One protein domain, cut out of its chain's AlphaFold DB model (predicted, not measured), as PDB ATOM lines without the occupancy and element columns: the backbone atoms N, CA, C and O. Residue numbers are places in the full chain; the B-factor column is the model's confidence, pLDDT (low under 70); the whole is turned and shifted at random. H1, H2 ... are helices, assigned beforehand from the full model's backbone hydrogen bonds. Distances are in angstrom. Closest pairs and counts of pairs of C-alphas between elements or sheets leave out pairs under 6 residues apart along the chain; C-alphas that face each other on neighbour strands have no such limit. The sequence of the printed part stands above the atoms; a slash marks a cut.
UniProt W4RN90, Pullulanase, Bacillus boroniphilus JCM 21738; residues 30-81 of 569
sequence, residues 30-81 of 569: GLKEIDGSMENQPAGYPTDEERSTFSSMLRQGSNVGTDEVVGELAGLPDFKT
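Overview. This is residues 30 to 81 of the 569 residues of the protein "Pullulanase" of Bacillus boroniphilus JCM 21738 (UniProt W4RN90). This domain has little regular structure: two short helices, H1 and then H2, touch at one end of an elongated body, and a long looping stretch without named elements, residues 55 to 81, makes the other end. The printed part has 52 residues, of which 12 are in the two helices; there is no named strand, and the class is all helix. It is compact, with a radius of gyration of the C-alphas of 11.0 A and spans of 30 by 20 by 15 A.

Arrangement. Look first at H1, residues 33 to 37, which touches H2, residues 48 to 54; their closest C-alphas, those of Glu 33 and Arg 51, are 6.2 A apart. In H2 every O i to N i+4 pair is within hydrogen-bond range; in H1 0 of 1 is, but 2 of 2 O i to N i+3 pairs are.

Along the chain. Find C-alpha 33 at (239.373, 191.725, 256.942), where H1 begins; it runs 8.1 A to C-alpha 37. H2 runs 10.2 A from C-alpha 48 to C-alpha 54 at (235.674, 183.449, 258.755).

Size, cuts and confidence. The two C-alphas farthest apart, those of Asn 40 and Val 69, are 31.1 A apart. The printed part has no cut, the link from H1 to H2 is short, and no printed residue is under 70 in pLDDT.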
ATOM      1  N   GLY A  30     234.170 193.108 263.985       93.38
ATOM      2  CA  GLY A  30     235.631 192.978 263.920       93.38
ATOM      3  C   GLY A  30     236.152 191.772 263.138       93.38
ATOM      4  O   GLY A  30     237.370 191.595 263.026       93.38
ATOM      5  N   LEU A  31     235.246 190.947 262.605       95.31
ATOM      6  CA  LEU A  31     235.579 189.751 261.831       95.31
ATOM      7  C   LEU A  31     235.745 189.998 260.324       95.31
ATOM      8  O   LEU A  31     236.174 189.090 259.610       95.31
ATOM      9  N   LYS A  32     235.494 191.217 259.826       94.69
ATOM     10  CA  LYS A  32     235.861 191.571 258.447       94.69
ATOM     11  C   LYS A  32     237.357 191.820 258.342       94.69
ATOM     12  O   LYS A  32     237.983 192.342 259.259       94.69
ATOM     13  N   GLU A  33     237.937 191.535 257.183       94.38
ATOM     14  CA  GLU A  33     239.373 191.725 256.942       94.38
ATOM     15  C   GLU A  33     239.811 193.180 257.162       94.38
ATOM     16  O   GLU A  33     240.873 193.442 257.728       94.38
ATOM     17  N   ILE A  34     238.968 194.140 256.764       92.75
ATOM     18  CA  ILE A  34     239.259 195.572 256.908       92.75
ATOM     19  C   ILE A  34     239.329 196.018 258.376       92.75
ATOM     20  O   ILE A  34     240.085 196.937 258.704       92.75
ATOM     21  N   ASP A  35     238.612 195.335 259.269       92.44
ATOM     22  CA  ASP A  35     238.538 195.676 260.691       92.44
ATOM     23  C   ASP A  35     239.866 195.403 261.416       92.44
ATOM     24  O   ASP A  35     240.181 196.039 262.424       92.44
ATOM     25  N   GLY A  36     240.720 194.536 260.858       90.50
ATOM     26  CA  GLY A  36     242.072 194.303 261.375       90.50
ATOM     27  C   GLY A  36     242.965 195.545 261.350       90.50
ATOM     28  O   GLY A  36     243.920 195.633 262.117       90.50
ATOM     29  N   SER A  37     242.625 196.539 260.524       89.50
ATOM     30  CA  SER A  37     243.338 197.820 260.452       89.50
ATOM     31  C   SER A  37     242.830 198.885 261.434       89.50
ATOM     32  O   SER A  37     243.364 199.994 261.453       89.50
ATOM     33  N   MET A  38     241.817 198.568 262.251       87.44
ATOM     34  CA  MET A  38     241.246 199.497 263.227       87.44
ATOM     35  C   MET A  38     242.296 199.948 264.252       87.44
ATOM     36  O   MET A  38     242.918 199.134 264.937       87.44
ATOM     37  N   GLU A  39     242.466 201.262 264.406       85.38
ATOM     38  CA  GLU A  39     243.278 201.823 265.486       85.38
ATOM     39  C   GLU A  39     242.533 201.717 266.828       85.38
ATOM     40  O   GLU A  39     241.355 202.057 266.918       85.38
ATOM     41  N   ASN A  40     243.236 201.310 267.894       86.75
ATOM     42  CA  ASN A  40     242.695 201.143 269.256       86.75
ATOM     43  C   ASN A  40     241.592 200.077 269.382       86.75
ATOM     44  O   ASN A  40     240.524 200.334 269.938       86.75
ATOM     45  N   GLN A  41     241.876 198.866 268.901       89.25
ATOM     46  CA  GLN A  41     241.007 197.705 269.085       89.25
ATOM     47  C   GLN A  41     240.661 197.490 270.577       89.25
ATOM     48  O   GLN A  41     241.566 197.512 271.420       89.25
ATOM     49  N   PRO A  42     239.374 197.300 270.928       89.25
ATOM     50  CA  PRO A  42     238.965 197.037 272.303       89.25
ATOM     51  C   PRO A  42     239.499 195.685 272.804       89.25
ATOM     52  O   PRO A  42     239.934 194.828 272.037       89.25
ATOM     53  N   ALA A  43     239.463 195.471 274.119       91.12
ATOM     54  CA  ALA A  43     239.821 194.173 274.683       91.12
ATOM     55  C   ALA A  43     238.885 193.078 274.142       91.12
ATOM     56  O   ALA A  43     237.670 193.257 274.140       91.12
ATOM     57  N   GLY A  44     239.455 191.954 273.696       87.69
ATOM     58  CA  GLY A  44     238.695 190.852 273.096       87.69
ATOM     59  C   GLY A  44     238.325 191.053 271.623       87.69
ATOM     60  O   GLY A  44     237.556 190.259 271.095       87.69
ATOM     61  N   TYR A  45     238.855 192.084 270.954       92.12
ATOM     62  CA  TYR A  45     238.662 192.239 269.513       92.12
ATOM     63  C   TYR A  45     239.313 191.079 268.740       92.12
ATOM     64  O   TYR A  45     240.402 190.650 269.136       92.12
ATOM     65  N   PRO A  46     238.700 190.596 267.642       95.12
ATOM     66  CA  PRO A  46     239.222 189.449 266.910       95.12
ATOM     67  C   PRO A  46     240.670 189.634 266.445       95.12
ATOM     68  O   PRO A  46     241.098 190.726 266.052       95.12
ATOM     69  N   THR A  47     241.429 188.545 266.456       94.06
ATOM     70  CA  THR A  47     242.777 188.449 265.891       94.06
ATOM     71  C   THR A  47     242.736 188.287 264.369       94.06
ATOM     72  O   THR A  47     241.696 187.992 263.778       94.06
ATOM     73  N   ASP A  48     243.884 188.459 263.705       93.88
ATOM     74  CA  ASP A  48     243.986 188.209 262.260       93.88
ATOM     75  C   ASP A  48     243.746 186.733 261.904       93.88
ATOM     76  O   ASP A  48     243.212 186.437 260.837       93.88
ATOM     77  N   GLU A  49     244.105 185.807 262.798       94.56
ATOM     78  CA  GLU A  49     243.868 184.371 262.619       94.56
ATOM     79  C   GLU A  49     242.370 184.039 262.690       94.56
ATOM     80  O   GLU A  49     241.843 183.343 261.819       94.56
ATOM     81  N   GLU A  50     241.659 184.605 263.667       94.62
ATOM     82  CA  GLU A  50     240.204 184.467 263.772       94.62
ATOM     83  C   GLU A  50     239.512 185.096 262.559       94.62
ATOM     84  O   GLU A  50     238.721 184.422 261.904       94.62
ATOM     85  N   ARG A  51     239.879 186.322 262.157       95.88
ATOM     86  CA  ARG A  51     239.376 186.938 260.912       95.88
ATOM     87  C   ARG A  51     239.584 186.038 259.699       95.88
ATOM     88  O   ARG A  51     238.655 185.821 258.925       95.88
ATOM     89  N   SER A  52     240.787 185.486 259.542       95.31
ATOM     90  CA  SER A  52     241.108 184.603 258.420       95.31
ATOM     91  C   SER A  52     240.292 183.308 258.426       95.31
ATOM     92  O   SER A  52     240.124 182.712 257.366       95.31
ATOM     93  N   THR A  53     239.800 182.866 259.586       94.44
ATOM     94  CA  THR A  53     238.952 181.671 259.698       94.44
ATOM     95  C   THR A  53     237.581 181.913 259.066       94.44
ATOM     96  O   THR A  53     237.073 181.051 258.354       94.44
ATOM     97  N   PHE A  54     237.009 183.105 259.256       95.50
ATOM     98  CA  PHE A  54     235.674 183.449 258.755       95.50
ATOM     99  C   PHE A  54     235.689 184.206 257.422       95.50
ATOM    100  O   PHE A  54     234.638 184.374 256.805       95.50
ATOM    101  N   SER A  55     236.852 184.663 256.944       95.56
ATOM    102  CA  SER A  55     236.926 185.630 255.840       95.56
ATOM    103  C   SER A  55     236.224 185.169 254.564       95.56
ATOM    104  O   SER A  55     235.526 185.954 253.923       95.56
ATOM    105  N   SER A  56     236.362 183.883 254.234       96.69
ATOM    106  CA  SER A  56     235.737 183.266 253.062       96.69
ATOM    107  C   SER A  56     234.230 183.046 253.210       96.69
ATOM    108  O   SER A  56     233.548 182.925 252.194       96.69
ATOM    109  N   MET A  57     233.704 183.028 254.437       97.81
ATOM    110  CA  MET A  57     232.282 182.840 254.736       97.81
ATOM    111  C   MET A  57     231.524 184.167 254.784       97.81
ATOM    112  O   MET A  57     230.334 184.201 254.489       97.81
ATOM    113  N   LEU A  58     232.214 185.256 255.124       97.44
ATOM    114  CA  LEU A  58     231.621 186.576 255.316       97.44
ATOM    115  C   LEU A  58     231.660 187.424 254.047       97.44
ATOM    116  O   LEU A  58     232.566 187.305 253.212       97.44
ATOM    117  N   ARG A  59     230.710 188.349 253.922       96.12
ATOM    118  CA  ARG A  59     230.849 189.464 252.984       96.12
ATOM    119  C   ARG A  59     231.906 190.437 253.495       96.12
ATOM    120  O   ARG A  59     231.957 190.783 254.671       96.12
ATOM    121  N   GLN A  60     232.776 190.868 252.586       95.88
ATOM    122  CA  GLN A  60     233.943 191.685 252.911       95.88
ATOM    123  C   GLN A  60     233.816 193.108 252.371       95.88
ATOM    124  O   GLN A  60     233.169 193.365 251.355       95.88
ATOM    125  N   GLY A  61     234.540 194.023 253.015       90.94
ATOM    126  CA  GLY A  61     234.684 195.411 252.589       90.94
ATOM    127  C   GLY A  61     234.037 196.417 253.539       90.94
ATOM    128  O   GLY A  61     233.421 196.078 254.546       90.94
ATOM    129  N   SER A  62     234.217 197.698 253.218       86.88
ATOM    130  CA  SER A  62     233.718 198.816 254.029       86.88
ATOM    131  C   SER A  62     232.269 199.206 253.729       86.88
ATOM    132  O   SER A  62     231.720 200.054 254.419       86.88
ATOM    133  N   ASN A  63     231.685 198.678 252.652       85.62
ATOM    134  CA  ASN A  63     230.327 198.999 252.219       85.62
ATOM    135  C   ASN A  63     229.707 197.781 251.531       85.62
ATOM    136  O   ASN A  63     229.641 197.719 250.303       85.62
ATOM    137  N   VAL A  64     229.320 196.798 252.342       87.94
ATOM    138  CA  VAL A  64     228.650 195.570 251.890       87.94
ATOM    139  C   VAL A  64     227.206 195.854 251.444       87.94
ATOM    140  O   VAL A  64     226.680 195.151 250.589       87.94
ATOM    141  N   GLY A  65     226.615 196.957 251.912       88.31
ATOM    142  CA  GLY A  65     225.264 197.388 251.560       88.31
ATOM    143  C   GLY A  65     224.247 197.065 252.652       88.31
ATOM    144  O   GLY A  65     224.595 196.537 253.703       88.31
ATOM    145  N   THR A  66     222.993 197.429 252.392       86.75
ATOM    146  CA  THR A  66     221.853 197.271 253.312       86.75
ATOM    147  C   THR A  66     220.719 196.490 252.646       86.75
ATOM    148  O   THR A  66     219.547 196.775 252.891       86.75
ATOM    149  N   ASP A  67     221.058 195.614 251.697       94.38
ATOM    150  CA  ASP A  67     220.083 194.645 251.203       94.38
ATOM    151  C   ASP A  67     219.598 193.799 252.385       94.38
ATOM    152  O   ASP A  67     220.377 193.530 253.295       94.38
ATOM    153  N   GLU A  68     218.315 193.442 252.398       92.44
ATOM    154  CA  GLU A  68     217.734 192.743 253.544       92.44
ATOM    155  C   GLU A  68     218.376 191.367 253.728       92.44
ATOM    156  O   GLU A  68     218.666 191.018 254.857       92.44
ATOM    157  N   VAL A  69     218.681 190.643 252.644       93.88
ATOM    158  CA  VAL A  69     219.210 189.268 252.693       93.88
ATOM    159  C   VAL A  69     220.717 189.205 252.444       93.88
ATOM    160  O   VAL A  69     221.388 188.300 252.921       93.88
ATOM    161  N   VAL A  70     221.267 190.122 251.643       93.44
ATOM    162  CA  VAL A  70     222.697 190.105 251.271       93.44
ATOM    163  C   VAL A  70     223.436 191.378 251.690       93.44
ATOM    164  O   VAL A  70     224.323 191.863 250.980       93.44
ATOM    165  N   GLY A  71     223.049 191.949 252.830       92.94
ATOM    166  CA  GLY A  71     223.592 193.191 253.378       92.94
ATOM    167  C   GLY A  71     223.846 193.119 254.882       92.94
ATOM    168  O   GLY A  71     223.421 192.202 255.569       92.94
ATOM    169  N   GLU A  72     224.556 194.115 255.415       93.31
ATOM    170  CA  GLU A  72     224.878 194.146 256.844       93.31
ATOM    171  C   GLU A  72     223.713 194.705 257.663       93.31
ATOM    172  O   GLU A  72     223.304 195.860 257.491       93.31
ATOM    173  N   LEU A  73     223.253 193.927 258.640       92.75
ATOM    174  CA  LEU A  73     222.337 194.397 259.669       92.75
ATOM    175  C   LEU A  73     223.124 195.069 260.800       92.75
ATOM    176  O   LEU A  73     223.996 194.463 261.414       92.75
ATOM    177  N   ALA A  74     222.840 196.346 261.072       90.56
ATOM    178  CA  ALA A  74     223.510 197.130 262.121       90.56
ATOM    179  C   ALA A  74     225.060 197.128 262.038       90.56
ATOM    180  O   ALA A  74     225.750 197.299 263.047       90.56
ATOM    181  N   GLY A  75     225.612 196.945 260.832       90.38
ATOM    182  CA  GLY A  75     227.056 196.863 260.580       90.38
ATOM    183  C   GLY A  75     227.718 195.563 261.054       90.38
ATOM    184  O   GLY A  75     228.948 195.507 261.118       90.38
ATOM    185  N   LEU A  76     226.931 194.552 261.437       94.50
ATOM    186  CA  LEU A  76     227.433 193.229 261.804       94.50
ATOM    187  C   LEU A  76     227.886 192.484 260.537       94.50
ATOM    188  O   LEU A  76     227.197 192.574 259.519       94.50
ATOM    189  N   PRO A  77     229.034 191.778 260.557       96.00
ATOM    190  CA  PRO A  77     229.515 191.061 259.381       96.00
ATOM    191  C   PRO A  77     228.543 189.957 258.942       96.00
ATOM    192  O   PRO A  77     228.290 189.014 259.691       96.00
ATOM    193  N   ASP A  78     228.048 190.091 257.715       97.25
ATOM    194  CA  ASP A  78     227.046 189.225 257.088       97.25
ATOM    195  C   ASP A  78     227.651 187.904 256.588       97.25
ATOM    196  O   ASP A  78     228.670 187.907 255.881       97.25
ATOM    197  N   PHE A  79     227.035 186.773 256.940       98.06
ATOM    198  CA  PHE A  79     227.381 185.475 256.371       98.06
ATOM    199  C   PHE A  79     226.769 185.324 254.980       98.06
ATOM    200  O   PHE A  79     225.615 185.642 254.735       98.06
ATOM    201  N   LYS A  80     227.528 184.735 254.055       97.56
ATOM    202  CA  LYS A  80     227.034 184.405 252.714       97.56
ATOM    203  C   LYS A  80     226.209 183.117 252.740       97.56
ATOM    204  O   LYS A  80     226.635 182.113 252.172       97.56
ATOM    205  N   THR A  81     225.077 183.110 253.440       97.44
ATOM    206  CA  THR A  81     224.212 181.925 253.607       97.44
ATOM    207  C   THR A  81     223.693 181.366 252.282       97.44
ATOM    208  O   THR A  81     223.392 180.178 252.191       97.44
TER     209      THR A  81